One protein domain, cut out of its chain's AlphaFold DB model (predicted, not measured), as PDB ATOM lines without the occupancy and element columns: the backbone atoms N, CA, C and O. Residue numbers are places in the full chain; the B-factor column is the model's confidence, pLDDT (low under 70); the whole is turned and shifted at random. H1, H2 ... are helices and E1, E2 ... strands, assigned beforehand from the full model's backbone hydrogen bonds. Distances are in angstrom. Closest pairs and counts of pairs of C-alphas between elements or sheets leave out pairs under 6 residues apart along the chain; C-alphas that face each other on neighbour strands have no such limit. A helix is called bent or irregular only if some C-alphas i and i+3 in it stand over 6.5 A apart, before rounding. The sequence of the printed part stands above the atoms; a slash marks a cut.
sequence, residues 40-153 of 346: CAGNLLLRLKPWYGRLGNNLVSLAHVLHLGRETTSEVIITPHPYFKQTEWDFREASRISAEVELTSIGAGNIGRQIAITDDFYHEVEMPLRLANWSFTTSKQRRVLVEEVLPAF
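AT A GLANCE: This is residues 40 to 153 of the 346 residues of an uncharacterized protein of Trebouxia sp. A1-2 (UniProt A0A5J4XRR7). Look for a strongly twisted five-stranded sheet with one long helix, H1, packed along one of its faces, and a second helix, H2, crossing H1 on the side away from the sheet. A small pair of strands, E4 and E7, makes a separate patch apart from H1. The 114 printed residues have two named helices and seven named strands, in the order E1 H1 E2 E3 E4 E5 E6 E7 H2, a mixed class of helices and strands. The larger sheet runs E3 E2 E1 E6 E5 and is mixed; E4 and E7 are antiparallel. The whole is compact, with a radius of gyration of the C-alphas of 13.0 A, and rounded, spanning 32 by 27 by 26 A.

IN THESE COORDINATES: Find C-alpha 44 at (127.539, 160.656, 135.758); from there E1, residues 44 to 48, runs 13.0 A. Beside it in the sheet are E2, residues 75 to 78, and E6, residues 114 to 119, 16.0 A long. The edge strands are E3, residues 88 to 90, and E5, residues 108 to 111. H1, residues 55 to 71, begins at C-alpha 55 at (129.776, 153.189, 110.829) and runs 24.2 A. E4 is residues 101 to 103 and E7 residues 129 to 131. H2, residues 138 to 152, runs 20.0 A and ends at C-alpha 152 at (118.901, 149.511, 119.343); it is only just irregular, with C-alphas 147 and 150 6.7 A apart.

HOW THE PARTS SIT: Start at E1, parallel to E2, with N 48 and O 77 at 2.9 A, and parallel to E6, with N 47 and O 117 at 2.8 A. The hairpin E2 and E3 has N 76 and O 89 at 2.8 A; the hairpin E5 and E6 has N 111 and O 114 at 2.9 A. H1 is on this sheet at a height of 9.2 A, over E2 and E1, giving two layers, a sheet with a helix on one face. On the local plane it runs along the strands, at 2 degrees to E2. E1, H1 and E2 form a strand-helix-strand unit, two parallel neighbour strands with a helix between, with a right-handed crossover. H2 is not on the sheet but touches H1, about perpendicular at 80 degrees; their closest C-alphas, those of Ala 63 and Val 144, are 5.7 A apart. In the antiparallel pair E4 and E7, N 102 and O 130 are 3.1 A apart. Every O i to N i+4 pair is within hydrogen-bond range in H1, and 8 of 11 are in H2.

THE WHOLE: The two C-alphas farthest apart, those of Gly 112 and Thr 138, are 35.7 A apart. The printed part has no cut and no long link. Its mean pLDDT is 80.7; look for values under 70 at residues 40 to 43, 94 to 114, 125 and 128 to 133.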
ATOM      1  N   CYS A  40     130.501 160.293 143.275       51.16
ATOM      2  CA  CYS A  40     130.261 160.616 141.867       51.16
ATOM      3  C   CYS A  40     129.690 159.452 141.044       51.16
ATOM      4  O   CYS A  40     129.043 159.699 140.025       51.16
ATOM      5  N   ALA A  41     129.888 158.202 141.476       54.16
ATOM      6  CA  ALA A  41     129.582 157.016 140.671       54.16
ATOM      7  C   ALA A  41     128.088 156.874 140.298       54.16
ATOM      8  O   ALA A  41     127.778 156.278 139.281       54.16
ATOM      9  N   GLY A  42     127.156 157.471 141.051       54.59
ATOM     10  CA  GLY A  42     125.717 157.454 140.727       54.59
ATOM     11  C   GLY A  42     125.195 158.666 139.938       54.59
ATOM     12  O   GLY A  42     124.003 158.728 139.643       54.59
ATOM     13  N   ASN A  43     126.049 159.649 139.626       69.44
ATOM     14  CA  ASN A  43     125.644 160.961 139.096       69.44
ATOM     15  C   ASN A  43     126.333 161.336 137.771       69.44
ATOM     16  O   ASN A  43     126.352 162.513 137.403       69.44
ATOM     17  N   LEU A  44     126.912 160.373 137.049       84.12
ATOM     18  CA  LEU A  44     127.539 160.656 135.758       84.12
ATOM     19  C   LEU A  44     126.518 160.599 134.616       84.12
ATOM     20  O   LEU A  44     125.660 159.716 134.550       84.12
ATOM     21  N   LEU A  45     126.672 161.536 133.686       87.69
ATOM     22  CA  LEU A  45     125.977 161.565 132.409       87.69
ATOM     23  C   LEU A  45     127.009 161.470 131.284       87.69
ATOM     24  O   LEU A  45     127.785 162.399 131.062       87.69
ATOM     25  N   LEU A  46     127.019 160.364 130.552       91.25
ATOM     26  CA  LEU A  46     127.932 160.146 129.434       91.25
ATOM     27  C   LEU A  46     127.251 160.573 128.133       91.25
ATOM     28  O   LEU A  46     126.167 160.097 127.803       91.25
ATOM     29  N   ARG A  47     127.872 161.482 127.380       91.00
ATOM     30  CA  ARG A  47     127.339 162.002 126.118       91.00
ATOM     31  C   ARG A  47     128.284 161.715 124.968       91.00
ATOM     32  O   ARG A  47     129.379 162.268 124.911       91.00
ATOM     33  N   LEU A  48     127.847 160.905 124.014       88.88
ATOM     34  CA  LEU A  48     128.596 160.727 122.775       88.88
ATOM     35  C   LEU A  48     128.477 162.002 121.922       88.88
ATOM     36  O   LEU A  48     127.367 162.428 121.577       88.88
ATOM     37  N   LYS A  49     129.625 162.600 121.583       86.44
ATOM     38  CA  LYS A  49     129.764 163.695 120.608       86.44
ATOM     39  C   LYS A  49     129.111 163.317 119.266       86.44
ATOM     40  O   LYS A  49     128.772 162.153 119.039       86.44
ATOM     41  N   PRO A  50     128.932 164.281 118.344       86.19
ATOM     42  CA  PRO A  50     128.545 163.952 116.979       86.19
ATOM     43  C   PRO A  50     129.429 162.839 116.407       86.19
ATOM     44  O   PRO A  50     130.633 162.801 116.649       86.19
ATOM     45  N   TRP A  51     128.798 161.933 115.668       87.81
ATOM     46  CA  TRP A  51     129.399 160.706 115.158       87.81
ATOM     47  C   TRP A  51     130.738 160.928 114.447       87.81
ATOM     48  O   TRP A  51     130.859 161.804 113.588       87.81
ATOM     49  N   TYR A  52     131.727 160.102 114.791       81.25
ATOM     50  CA  TYR A  52     133.087 160.187 114.274       81.25
ATOM     51  C   TYR A  52     133.328 159.170 113.152       81.25
ATOM     52  O   TYR A  52     133.341 157.954 113.353       81.25
ATOM     53  N   GLY A  53     133.607 159.671 111.950       88.06
ATOM     54  CA  GLY A  53     133.991 158.833 110.817       88.06
ATOM     55  C   GLY A  53     132.849 157.960 110.285       88.06
ATOM     56  O   GLY A  53     131.730 158.426 110.077       88.06
ATOM     57  N   ARG A  54     133.161 156.695 109.972       92.31
ATOM     58  CA  ARG A  54     132.242 155.740 109.319       92.31
ATOM     59  C   ARG A  54     131.598 154.806 110.350       92.31
ATOM     60  O   ARG A  54     132.083 154.683 111.470       92.31
ATOM     61  N   LEU A  55     130.557 154.071 109.944       95.50
ATOM     62  CA  LEU A  55     129.776 153.189 110.829       95.50
ATOM     63  C   LEU A  55     130.633 152.240 111.691       95.50
ATOM     64  O   LEU A  55     130.333 152.058 112.863       95.50
ATOM     65  N   GLY A  56     131.719 151.677 111.149       94.31
ATOM     66  CA  GLY A  56     132.629 150.827 111.925       94.31
ATOM     67  C   GLY A  56     133.231 151.523 113.150       94.31
ATOM     68  O   GLY A  56     133.294 150.919 114.216       94.31
ATOM     69  N   ASN A  57     133.610 152.796 113.025       93.19
ATOM     70  CA  ASN A  57     134.153 153.585 114.132       93.19
ATOM     71  C   ASN A  57     133.048 153.974 115.119       93.19
ATOM     72  O   ASN A  57     133.230 153.837 116.323       93.19
ATOM     73  N   ASN A  58     131.870 154.343 114.608       95.38
ATOM     74  CA  ASN A  58     130.701 154.647 115.435       95.38
ATOM     75  C   ASN A  58     130.287 153.460 116.322       95.38
ATOM     76  O   ASN A  58     129.893 153.665 117.466       95.38
ATOM     77  N   LEU A  59     130.402 152.222 115.825       96.19
ATOM     78  CA  LEU A  59     130.142 151.017 116.622       96.19
ATOM     79  C   LEU A  59     131.170 150.825 117.745       96.19
ATOM     80  O   LEU A  59     130.793 150.392 118.831       96.19
ATOM     81  N   VAL A  60     132.442 151.163 117.508       93.69
ATOM     82  CA  VAL A  60     133.490 151.131 118.544       93.69
ATOM     83  C   VAL A  60     133.180 152.153 119.633       93.69
ATOM     84  O   VAL A  60     133.061 151.775 120.795       93.69
ATOM     85  N   SER A  61     132.962 153.412 119.247       93.94
ATOM     86  CA  SER A  61     132.585 154.498 120.156       93.94
ATOM     87  C   SER A  61     131.364 154.154 121.003       93.94
ATOM     88  O   SER A  61     131.368 154.336 122.220       93.94
ATOM     89  N   LEU A  62     130.323 153.608 120.366       95.62
ATOM     90  CA  LEU A  62     129.096 153.220 121.047       95.62
ATOM     91  C   LEU A  62     129.337 152.070 122.033       95.62
ATOM     92  O   LEU A  62     128.859 152.117 123.162       95.62
ATOM     93  N   ALA A  63     130.112 151.055 121.643       94.88
ATOM     94  CA  ALA A  63     130.442 149.950 122.533       94.88
ATOM     95  C   ALA A  63     131.259 150.416 123.750       94.88
ATOM     96  O   ALA A  63     131.007 149.959 124.864       94.88
ATOM     97  N   HIS A  64     132.189 151.354 123.558       92.69
ATOM     98  CA  HIS A  64     132.966 151.942 124.643       92.69
ATOM     99  C   HIS A  64     132.105 152.742 125.625       92.69
ATOM    100  O   HIS A  64     132.143 152.469 126.823       92.69
ATOM    101  N   VAL A  65     131.309 153.701 125.137       93.31
ATOM    102  CA  VAL A  65     130.509 154.568 126.018       93.31
ATOM    103  C   VAL A  65     129.423 153.784 126.759       93.31
ATOM    104  O   VAL A  65     129.169 154.052 127.931       93.31
ATOM    105  N   LEU A  66     128.826 152.769 126.127       94.44
ATOM    106  CA  LEU A  66     127.847 151.899 126.783       94.44
ATOM    107  C   LEU A  66     128.502 150.956 127.793       94.44
ATOM    108  O   LEU A  66     127.926 150.713 128.850       94.44
ATOM    109  N   HIS A  67     129.704 150.444 127.510       91.81
ATOM    110  CA  HIS A  67     130.449 149.686 128.513       91.81
ATOM    111  C   HIS A  67     130.748 150.547 129.734       91.81
ATOM    112  O   HIS A  67     130.466 150.129 130.852       91.81
ATOM    113  N   LEU A  68     131.250 151.760 129.507       89.12
ATOM    114  CA  LEU A  68     131.537 152.713 130.566       89.12
ATOM    115  C   LEU A  68     130.282 153.021 131.378       89.12
ATOM    116  O   LEU A  68     130.308 152.858 132.590       89.12
ATOM    117  N   GLY A  69     129.167 153.324 130.708       90.44
ATOM    118  CA  GLY A  69     127.883 153.556 131.363       90.44
ATOM    119  C   GLY A  69     127.439 152.392 132.247       90.44
ATOM    120  O   GLY A  69     126.914 152.624 133.332       90.44
ATOM    121  N   ARG A  70     127.700 151.145 131.837       88.56
ATOM    122  CA  ARG A  70     127.421 149.958 132.658       88.56
ATOM    123  C   ARG A  70     128.332 149.853 133.877       88.56
ATOM    124  O   ARG A  70     127.831 149.577 134.961       88.56
ATOM    125  N   GLU A  71     129.638 150.049 133.713       85.50
ATOM    126  CA  GLU A  71     130.616 149.940 134.811       85.50
ATOM    127  C   GLU A  71     130.482 151.080 135.834       85.50
ATOM    128  O   GLU A  71     130.839 150.924 137.001       85.50
ATOM    129  N   THR A  72     129.946 152.224 135.405       83.06
ATOM    130  CA  THR A  72     129.720 153.397 136.253       83.06
ATOM    131  C   THR A  72     128.244 153.625 136.571       83.06
ATOM    132  O   THR A  72     127.898 154.707 137.027       83.06
ATOM    133  N   THR A  73     127.346 152.666 136.311       87.44
ATOM    134  CA  THR A  73     125.896 152.788 136.599       87.44
ATOM    135  C   THR A  73     125.292 154.128 136.148       87.44
ATOM    136  O   THR A  73     124.568 154.792 136.883       87.44
ATOM    137  N   SER A  74     125.671 154.583 134.956       88.38
ATOM    138  CA  SER A  74     125.438 155.947 134.476       88.38
ATOM    139  C   SER A  74     124.385 156.018 133.382       88.38
ATOM    140  O   SER A  74     124.044 155.026 132.738       88.38
ATOM    141  N   GLU A  75     123.899 157.228 133.139       91.94
ATOM    142  CA  GLU A  75     123.069 157.517 131.978       91.94
ATOM    143  C   GLU A  75     123.964 157.755 130.754       91.94
ATOM    144  O   GLU A  75     124.974 158.458 130.844       91.94
ATOM    145  N   VAL A  76     123.605 157.174 129.612       94.62
ATOM    146  CA  VAL A  76     124.286 157.373 128.329       94.62
ATOM    147  C   VAL A  76     123.316 157.997 127.344       94.62
ATOM    148  O   VAL A  76     122.270 157.424 127.061       94.62
ATOM    149  N   ILE A  77     123.697 159.132 126.764       94.94
ATOM    150  CA  ILE A  77     122.960 159.795 125.687       94.94
ATOM    151  C   ILE A  77     123.862 159.879 124.459       94.94
ATOM    152  O   ILE A  77     125.020 160.290 124.541       94.94
ATOM    153  N   ILE A  78     123.328 159.533 123.294       95.06
ATOM    154  CA  ILE A  78     124.029 159.669 122.017       95.06
ATOM    155  C   ILE A  78     123.315 160.661 121.109       95.06
ATOM    156  O   ILE A  78     122.098 160.841 121.161       95.06
ATOM    157  N   THR A  79     124.082 161.280 120.217       92.81
ATOM    158  CA  THR A  79     123.515 162.069 119.121       92.81
ATOM    159  C   THR A  79     122.669 161.153 118.215       92.81
ATOM    160  O   THR A  79     123.117 160.048 117.908       92.81
ATOM    161  N   PRO A  80     121.477 161.564 117.735       94.50
ATOM    162  CA  PRO A  80     120.684 160.750 116.813       94.50
ATOM    163  C   PRO A  80     121.486 160.265 115.596       94.50
ATOM    164  O   PRO A  80     122.328 160.988 115.063       94.50
ATOM    165  N   HIS A  81     121.219 159.038 115.145       94.44
ATOM    166  CA  HIS A  81     121.879 158.430 113.986       94.44
ATOM    167  C   HIS A  81     120.858 157.723 113.090       94.44
ATOM    168  O   HIS A  81     119.957 157.068 113.621       94.44
ATOM    169  N   PRO A  82     121.032 157.728 111.756       94.56
ATOM    170  CA  PRO A  82     120.109 157.060 110.837       94.56
ATOM    171  C   PRO A  82     119.914 155.559 111.090       94.56
ATOM    172  O   PRO A  82     118.858 155.030 110.759       94.56
ATOM    173  N   TYR A  83     120.894 154.876 111.695       95.62
ATOM    174  CA  TYR A  83     120.846 153.422 111.934       95.62
ATOM    175  C   TYR A  83     120.482 153.006 113.362       95.62
ATOM    176  O   TYR A  83     120.321 151.814 113.607       95.62
ATOM    177  N   PHE A  84     120.314 153.946 114.294       95.38
ATOM    178  CA  PHE A  84     119.926 153.639 115.675       95.38
ATOM    179  C   PHE A  84     118.528 154.200 115.958       95.38
ATOM    180  O   PHE A  84     118.188 155.312 115.548       95.38
ATOM    181  N   LYS A  85     117.662 153.406 116.591       96.00
ATOM    182  CA  LYS A  85     116.315 153.845 117.008       96.00
ATOM    183  C   LYS A  85     116.279 154.340 118.453       96.00
ATOM    184  O   LYS A  85     115.373 155.085 118.798       96.00
ATOM    185  N   GLN A  86     117.252 153.927 119.258       94.81
ATOM    186  CA  GLN A  86     117.429 154.332 120.646       94.81
ATOM    187  C   GLN A  86     118.610 155.293 120.737       94.81
ATOM    188  O   GLN A  86     119.619 155.094 120.060       94.81
ATOM    189  N   THR A  87     118.457 156.336 121.548       95.62
ATOM    190  CA  THR A  87     119.481 157.366 121.763       95.62
ATOM    191  C   THR A  87     119.894 157.504 123.223       95.62
ATOM    192  O   THR A  87     120.766 158.311 123.530       95.62
ATOM    193  N   GLU A  88     119.268 156.746 124.120       95.88
ATOM    194  CA  GLU A  88     119.408 156.899 125.566       95.88
ATOM    195  C   GLU A  88     119.442 155.519 126.232       95.88
ATOM    196  O   GLU A  88     118.686 154.625 125.843       95.88
ATOM    197  N   TRP A  89     120.320 155.341 127.217       95.06
ATOM    198  CA  TRP A  89     120.414 154.157 128.072       95.06
ATOM    199  C   TRP A  89     120.552 154.612 129.521       95.06
ATOM    200  O   TRP A  89     121.370 155.481 129.817       95.06
ATOM    201  N   ASP A  90     119.788 154.004 130.424       92.69
ATOM    202  CA  ASP A  90     119.879 154.266 131.857       92.69
ATOM    203  C   ASP A  90     120.364 153.012 132.586       92.69
ATOM    204  O   ASP A  90     119.633 152.028 132.710       92.69
ATOM    205  N   PHE A  91     121.614 153.036 133.054       90.12
ATOM    206  CA  PHE A  91     122.202 151.929 133.803       90.12
ATOM    207  C   PHE A  91     122.097 152.102 135.329       90.12
ATOM    208  O   PHE A  91     122.618 151.258 136.056       90.12
ATOM    209  N   ARG A  92     121.412 153.138 135.839       84.19
ATOM    210  CA  ARG A  92     121.272 153.389 137.290       84.19
ATOM    211  C   ARG A  92     120.410 152.347 137.998       84.19
ATOM    212  O   ARG A  92     120.635 152.055 139.169       84.19
ATOM    213  N   GLU A  93     119.432 151.775 137.299       70.25
ATOM    214  CA  GLU A  93     118.569 150.723 137.859       70.25
ATOM    215  C   GLU A  93     119.229 149.333 137.850       70.25
ATOM    216  O   GLU A  93     118.730 148.394 138.475       70.25
ATOM    217  N   ALA A  94     120.371 149.177 137.170       62.41
ATOM    218  CA  ALA A  94     121.109 147.926 137.182       62.41
ATOM    219  C   ALA A  94     121.832 147.775 138.530       62.41
ATOM    220  O   ALA A  94     122.781 148.488 138.828       62.41
ATOM    221  N   SER A  95     121.406 146.809 139.344       49.22
ATOM    222  CA  SER A  95     121.963 146.480 140.665       49.22
ATOM    223  C   SER A  95     123.366 145.852 140.605       49.22
ATOM    224  O   SER A  95     123.592 144.738 141.087       49.22
ATOM    225  N   ARG A  96     124.331 146.524 139.969       53.69
ATOM    226  CA  ARG A  96     125.695 146.019 139.784       53.69
ATOM    227  C   ARG A  96     126.764 147.041 140.163       53.69
ATOM    228  O   ARG A  96     126.527 148.237 140.210       53.69
ATOM    229  N   ILE A  97     127.908 146.451 140.502       50.16
ATOM    230  CA  ILE A  97     129.147 146.985 141.073       50.16
ATOM    231  C   ILE A  97     129.430 148.429 140.640       50.16
ATOM    232  O   ILE A  97     129.601 148.692 139.457       50.16
ATOM    233  N   SER A  98     129.558 149.331 141.614       53.19
ATOM    234  CA  SER A  98     130.131 150.659 141.411       53.19
ATOM    235  C   SER A  98     131.646 150.531 141.236       53.19
ATOM    236  O   SER A  98     132.338 150.132 142.178       53.19
ATOM    237  N   ALA A  99     132.175 150.843 140.055       56.12
ATOM    238  CA  ALA A  99     133.612 151.035 139.890       56.12
ATOM    239  C   ALA A  99     134.051 152.365 140.529       56.12
ATOM    240  O   ALA A  99     133.325 153.357 140.467       56.12
ATOM    241  N   GLU A 100     135.250 152.404 141.117       55.59
ATOM    242  CA  GLU A 100     135.893 153.675 141.464       55.59
ATOM    243  C   GLU A 100     136.304 154.397 140.175       55.59
ATOM    244  O   GLU A 100     136.960 153.820 139.298       55.59
ATOM    245  N   VAL A 101     135.881 155.656 140.054       59.22
ATOM    246  CA  VAL A 101     136.064 156.480 138.858       59.22
ATOM    247  C   VAL A 101     137.056 157.595 139.164       59.22
ATOM    248  O   VAL A 101     136.799 158.424 140.035       59.22
ATOM    249  N   GLU A 102     138.159 157.658 138.419       58.44
ATOM    250  CA  GLU A 102     139.073 158.801 138.448       58.44
ATOM    251  C   GLU A 102     138.845 159.684 137.209       58.44
ATOM    252  O   GLU A 102     138.898 159.223 136.063       58.44
ATOM    253  N   LEU A 103     138.565 160.970 137.439       60.81
ATOM    254  CA  LEU A 103     138.373 161.975 136.391       60.81
ATOM    255  C   LEU A 103     139.731 162.553 135.983       60.81
ATOM    256  O   LEU A 103     140.383 163.215 136.788       60.81
ATOM    257  N   THR A 104     140.152 162.349 134.730       50.19
ATOM    258  CA  THR A 104     141.537 162.650 134.322       50.19
ATOM    259  C   THR A 104     141.744 163.904 133.468       50.19
ATOM    260  O   THR A 104     142.904 164.185 133.180       50.19
ATOM    261  N   SER A 105     140.689 164.663 133.100       50.19
ATOM    262  CA  SER A 105     140.667 166.094 132.658       50.19
ATOM    263  C   SER A 105     139.761 166.430 131.440       50.19
ATOM    264  O   SER A 105     139.265 165.548 130.750       50.19
ATOM    265  N   ILE A 106     139.517 167.748 131.272       47.31
ATOM    266  CA  ILE A 106     138.892 168.573 130.198       47.31
ATOM    267  C   ILE A 106     137.751 167.936 129.379       47.31
ATOM    268  O   ILE A 106     137.941 167.393 128.299       47.31
ATOM    269  N   GLY A 107     136.522 168.129 129.856       50.62
ATOM    270  CA  GLY A 107     135.289 167.727 129.163       50.62
ATOM    271  C   GLY A 107     134.117 167.509 130.120       50.62
ATOM    272  O   GLY A 107     132.967 167.464 129.690       50.62
ATOM    273  N   ALA A 108     134.422 167.416 131.417       53.50
ATOM    274  CA  ALA A 108     133.451 167.381 132.493       53.50
ATOM    275  C   ALA A 108     132.838 168.772 132.719       53.50
ATOM    276  O   ALA A 108     133.536 169.721 133.075       53.50
ATOM    277  N   GLY A 109     131.530 168.888 132.507       56.84
ATOM    278  CA  GLY A 109     130.736 170.047 132.903       56.84
ATOM    279  C   GLY A 109     129.717 169.649 133.966       56.84
ATOM    280  O   GLY A 109     129.151 168.560 133.902       56.84
ATOM    281  N   ASN A 110     129.452 170.532 134.929       52.19
ATOM    282  CA  ASN A 110     128.357 170.321 135.872       52.19
ATOM    283  C   ASN A 110     127.034 170.679 135.189       52.19
ATOM    284  O   ASN A 110     126.825 171.830 134.802       52.19
ATOM    285  N   ILE A 111     126.128 169.710 135.056       52.66
ATOM    286  CA  ILE A 111     124.745 169.942 134.632       52.66
ATOM    287  C   ILE A 111     123.858 169.677 135.849       52.66
ATOM    288  O   ILE A 111     123.477 168.546 136.147       52.66
ATOM    289  N   GLY A 112     123.569 170.735 136.610       62.81
ATOM    290  CA  GLY A 112     122.877 170.604 137.893       62.81
ATOM    291  C   GLY A 112     123.738 169.857 138.920       62.81
ATOM    292  O   GLY A 112     124.809 170.337 139.275       62.81
ATOM    293  N   ARG A 113     123.262 168.698 139.403       60.16
ATOM    294  CA  ARG A 113     123.995 167.805 140.329       60.16
ATOM    295  C   ARG A 113     124.755 166.668 139.625       60.16
ATOM    296  O   ARG A 113     125.374 165.861 140.308       60.16
ATOM    297  N   GLN A 114     124.688 166.586 138.295       67.38
ATOM    298  CA  GLN A 114     125.358 165.544 137.516       67.38
ATOM    299  C   GLN A 114     126.660 166.049 136.895       67.38
ATOM    300  O   GLN A 114     126.747 167.196 136.447       67.38
ATOM    301  N   ILE A 115     127.645 165.157 136.809       76.25
ATOM    302  CA  ILE A 115     128.886 165.383 136.066       76.25
ATOM    303  C   ILE A 115     128.674 164.833 134.657       76.25
ATOM    304  O   ILE A 115     128.522 163.627 134.467       76.25
ATOM    305  N   ALA A 116     128.643 165.718 133.661       82.25
ATOM    306  CA  ALA A 116     128.458 165.334 132.271       82.25
ATOM    307  C   ALA A 116     129.803 165.209 131.555       82.25
ATOM    308  O   ALA A 116     130.567 166.170 131.516       82.25
ATOM    309  N   ILE A 117     130.063 164.056 130.945       85.31
ATOM    310  CA  ILE A 117     131.292 163.752 130.209       85.31
ATOM    311  C   ILE A 117     130.938 163.589 128.745       85.31
ATOM    312  O   ILE A 117     130.174 162.698 128.385       85.31
ATOM    313  N   THR A 118     131.477 164.469 127.905       86.38
ATOM    314  CA  THR A 118     131.149 164.503 126.478       86.38
ATOM    315  C   THR A 118     132.373 164.194 125.629       86.38
ATOM    316  O   THR A 118     133.304 165.000 125.592       86.38
ATOM    317  N   ASP A 119     132.364 163.070 124.909       87.75
ATOM    318  CA  ASP A 119     133.488 162.675 124.054       87.75
ATOM    319  C   ASP A 119     133.100 161.810 122.843       87.75
ATOM    320  O   ASP A 119     131.932 161.465 122.693       87.75
ATOM    321  N   ASP A 120     134.046 161.496 121.952       86.88
ATOM    322  CA  ASP A 120     133.839 160.542 120.852       86.88
ATOM    323  C   ASP A 120     133.991 159.076 121.286       86.88
ATOM    324  O   ASP A 120     133.522 158.184 120.580       86.88
ATOM    325  N   PHE A 121     134.618 158.828 122.444       88.50
ATOM    326  CA  PHE A 121     134.873 157.508 123.024       88.50
ATOM    327  C   PHE A 121     135.500 156.503 122.044       88.50
ATOM    328  O   PHE A 121     135.371 155.299 122.242       88.50
ATOM    329  N   TYR A 122     136.159 156.942 120.972       87.69
ATOM    330  CA  TYR A 122     136.752 156.039 119.988       87.69
ATOM    331  C   TYR A 122     138.117 155.527 120.466       87.69
ATOM    332  O   TYR A 122     138.396 154.328 120.392       87.69
ATOM    333  N   HIS A 123     138.946 156.422 121.005       82.25
ATOM    334  CA  HIS A 123     140.290 156.114 121.483       82.25
ATOM    335  C   HIS A 123     140.304 155.859 122.996       82.25
ATOM    336  O   HIS A 123     140.211 156.784 123.793       82.25
ATOM    337  N   GLU A 124     140.491 154.600 123.403       75.69
ATOM    338  CA  GLU A 124     140.559 154.190 124.818       75.69
ATOM    339  C   GLU A 124     141.584 154.996 125.632       75.69
ATOM    340  O   GLU A 124     141.297 155.444 126.737       75.69
ATOM    341  N   VAL A 125     142.770 155.238 125.066       69.25
ATOM    342  CA  VAL A 125     143.855 155.971 125.746       69.25
ATOM    343  C   VAL A 125     143.564 157.459 125.947       69.25
ATOM    344  O   VAL A 125     144.233 158.099 126.758       69.25
ATOM    345  N   GLU A 126     142.593 158.000 125.212       71.81
ATOM    346  CA  GLU A 126     142.177 159.405 125.263       71.81
ATOM    347  C   GLU A 126     140.898 159.591 126.084       71.81
ATOM    348  O   GLU A 126     140.460 160.723 126.273       71.81
ATOM    349  N   MET A 127     140.313 158.506 126.615       73.56
ATOM    350  CA  MET A 127     139.074 158.606 127.374       73.56
ATOM    351  C   MET A 127     139.258 159.469 128.633       73.56
ATOM    352  O   MET A 127     140.209 159.274 129.394       73.56
ATOM    353  N   PRO A 128     138.312 160.384 128.910       65.94
ATOM    354  CA  PRO A 128     138.381 161.317 130.039       65.94
ATOM    355  C   PRO A 128     138.172 160.641 131.404       65.94
ATOM    356  O   PRO A 128     138.333 161.286 132.444       65.94
ATOM    357  N   LEU A 129     137.799 159.356 131.396       69.75
ATOM    358  CA  LEU A 129     137.613 158.518 132.570       69.75
ATOM    359  C   LEU A 129     138.634 157.395 132.589       69.75
ATOM    360  O   LEU A 129     138.701 156.594 131.658       69.75
ATOM    361  N   ARG A 130     139.363 157.287 133.701       68.50
ATOM    362  CA  ARG A 130     140.137 156.091 134.016       68.50
ATOM    363  C   ARG A 130     139.423 155.336 135.121       68.50
ATOM    364  O   ARG A 130     139.310 155.820 136.242       68.50
ATOM    365  N   LEU A 131     138.939 154.138 134.800       67.19
ATOM    366  CA  LEU A 131     138.553 153.189 135.841       67.19
ATOM    367  C   LEU A 131     139.814 152.451 136.278       67.19
ATOM    368  O   LEU A 131     140.562 151.965 135.428       67.19
ATOM    369  N   ALA A 132     140.029 152.328 137.590       64.38
ATOM    370  CA  ALA A 132     141.216 151.679 138.155       64.38
ATOM    371  C   ALA A 132     141.436 150.241 137.630       64.38
ATOM    372  O   ALA A 132     142.563 149.760 137.596       64.38
ATOM    373  N   ASN A 133     140.367 149.584 137.160       65.25
ATOM    374  CA  ASN A 133     140.384 148.249 136.558       65.25
ATOM    375  C   ASN A 133     139.776 148.219 135.145       65.25
ATOM    376  O   ASN A 133     139.203 147.202 134.730       65.25
ATOM    377  N   TRP A 134     139.856 149.333 134.405       72.25
ATOM    378  CA  TRP A 134     139.358 149.374 133.033       72.25
ATOM    379  C   TRP A 134     140.052 148.300 132.195       72.25
ATOM    380  O   TRP A 134     141.275 148.236 132.085       72.25
ATOM    381  N   SER A 135     139.241 147.429 131.614       75.62
ATOM    382  CA  SER A 135     139.682 146.437 130.644       75.62
ATOM    383  C   SER A 135     138.554 146.261 129.655       75.62
ATOM    384  O   SER A 135     137.493 145.761 130.027       75.62
ATOM    385  N   PHE A 136     138.758 146.653 128.402       80.56
ATOM    386  CA  PHE A 136     137.763 146.450 127.360       80.56
ATOM    387  C   PHE A 136     138.198 145.346 126.402       80.56
ATOM    388  O   PHE A 136     138.757 145.576 125.334       80.56
ATOM    389  N   THR A 137     137.971 144.101 126.825       84.06
ATOM    390  CA  THR A 137     138.324 142.926 126.024       84.06
ATOM    391  C   THR A 137     137.366 142.735 124.850       84.06
ATOM    392  O   THR A 137     136.245 143.252 124.834       84.06
ATOM    393  N   THR A 138     137.771 141.907 123.885       82.25
ATOM    394  CA  THR A 138     136.921 141.509 122.759       82.25
ATOM    395  C   THR A 138     135.585 140.909 123.216       82.25
ATOM    396  O   THR A 138     134.552 141.243 122.626       82.25
ATOM    397  N   SER A 139     135.556 140.097 124.284       83.31
ATOM    398  CA  SER A 139     134.297 139.582 124.849       83.31
ATOM    399  C   SER A 139     133.407 140.684 125.400       83.31
ATOM    400  O   SER A 139     132.202 140.674 125.150       83.31
ATOM    401  N   LYS A 140     133.972 141.642 126.146       87.00
ATOM    402  CA  LYS A 140     133.201 142.768 126.693       87.00
ATOM    403  C   LYS A 140     132.620 143.624 125.573       87.00
ATOM    404  O   LYS A 140     131.434 143.947 125.612       87.00
ATOM    405  N   GLN A 141     133.409 143.887 124.530       89.88
ATOM    406  CA  GLN A 141     132.937 144.584 123.339       89.88
ATOM    407  C   GLN A 141     131.797 143.832 122.652       89.88
ATOM    408  O   GLN A 141     130.737 144.412 122.421       89.88
ATOM    409  N   ARG A 142     131.973 142.536 122.358       89.94
ATOM    410  CA  ARG A 142     130.924 141.698 121.755       89.94
ATOM    411  C   ARG A 142     129.660 141.696 122.604       89.94
ATOM    412  O   ARG A 142     128.573 141.849 122.060       89.94
ATOM    413  N   ARG A 143     129.793 141.558 123.923       89.88
ATOM    414  CA  ARG A 143     128.661 141.575 124.846       89.88
ATOM    415  C   ARG A 143     127.856 142.864 124.718       89.88
ATOM    416  O   ARG A 143     126.653 142.785 124.530       89.88
ATOM    417  N   VAL A 144     128.508 144.024 124.771       93.62
ATOM    418  CA  VAL A 144     127.821 145.317 124.624       93.62
ATOM    419  C   VAL A 144     127.192 145.453 123.238       93.62
ATOM    420  O   VAL A 144     126.039 145.860 123.119       93.62
ATOM    421  N   LEU A 145     127.911 145.051 122.185       95.06
ATOM    422  CA  LEU A 145     127.385 145.078 120.822       95.06
ATOM    423  C   LEU A 145     126.115 144.219 120.676       95.06
ATOM    424  O   LEU A 145     125.160 144.641 120.035       95.06
ATOM    425  N   VAL A 146     126.082 143.029 121.278       93.56
ATOM    426  CA  VAL A 146     124.949 142.095 121.176       93.56
ATOM    427  C   VAL A 146     123.801 142.462 122.121       93.56
ATOM    428  O   VAL A 146     122.648 142.413 121.702       93.56
ATOM    429  N   GLU A 147     124.091 142.790 123.382       93.56
ATOM    430  CA  GLU A 147     123.076 143.042 124.418       93.56
ATOM    431  C   GLU A 147     122.449 144.438 124.291       93.56
ATOM    432  O   GLU A 147     121.257 144.575 124.540       93.56
ATOM    433  N   GLU A 148     123.219 145.454 123.884       95.62
ATOM    434  CA  GLU A 148     122.773 146.856 123.916       95.62
ATOM    435  C   GLU A 148     122.625 147.459 122.514       95.62
ATOM    436  O   GLU A 148     121.616 148.089 122.194       95.62
ATOM    437  N   VAL A 149     123.630 147.266 121.650       96.62
ATOM    438  CA  VAL A 149     123.682 147.953 120.348       96.62
ATOM    439  C   VAL A 149     122.763 147.299 119.323       96.62
ATOM    440  O   VAL A 149     122.000 147.992 118.650       96.62
ATOM    441  N   LEU A 150     122.797 145.971 119.202       96.25
ATOM    442  CA  LEU A 150     121.986 145.241 118.231       96.25
ATOM    443  C   LEU A 150     120.472 145.458 118.443       96.25
ATOM    444  O   LEU A 150     119.792 145.742 117.455       96.25
ATOM    445  N   PRO A 151     119.913 145.413 119.673       96.50
ATOM    446  CA  PRO A 151     118.499 145.716 119.896       96.50
ATOM    447  C   PRO A 151     118.123 147.155 119.542       96.50
ATOM    448  O   PRO A 151     117.000 147.388 119.089       96.50
ATOM    449  N   ALA A 152     119.052 148.103 119.703       96.38
ATOM    450  CA  ALA A 152     118.901 149.511 119.343       96.38
ATOM    451  C   ALA A 152     119.083 149.789 117.840       96.38
ATOM    452  O   ALA A 152     118.816 150.902 117.374       96.38
ATOM    453  N   PHE A 153     119.518 148.801 117.061       95.88
ATOM    454  CA  PHE A 153     119.791 148.954 115.641       95.88
ATOM    455  C   PHE A 153     118.503 148.916 114.803       95.88
ATOM    456  O   PHE A 153     117.549 148.195 115.107       95.88
TER     457      PHE A 153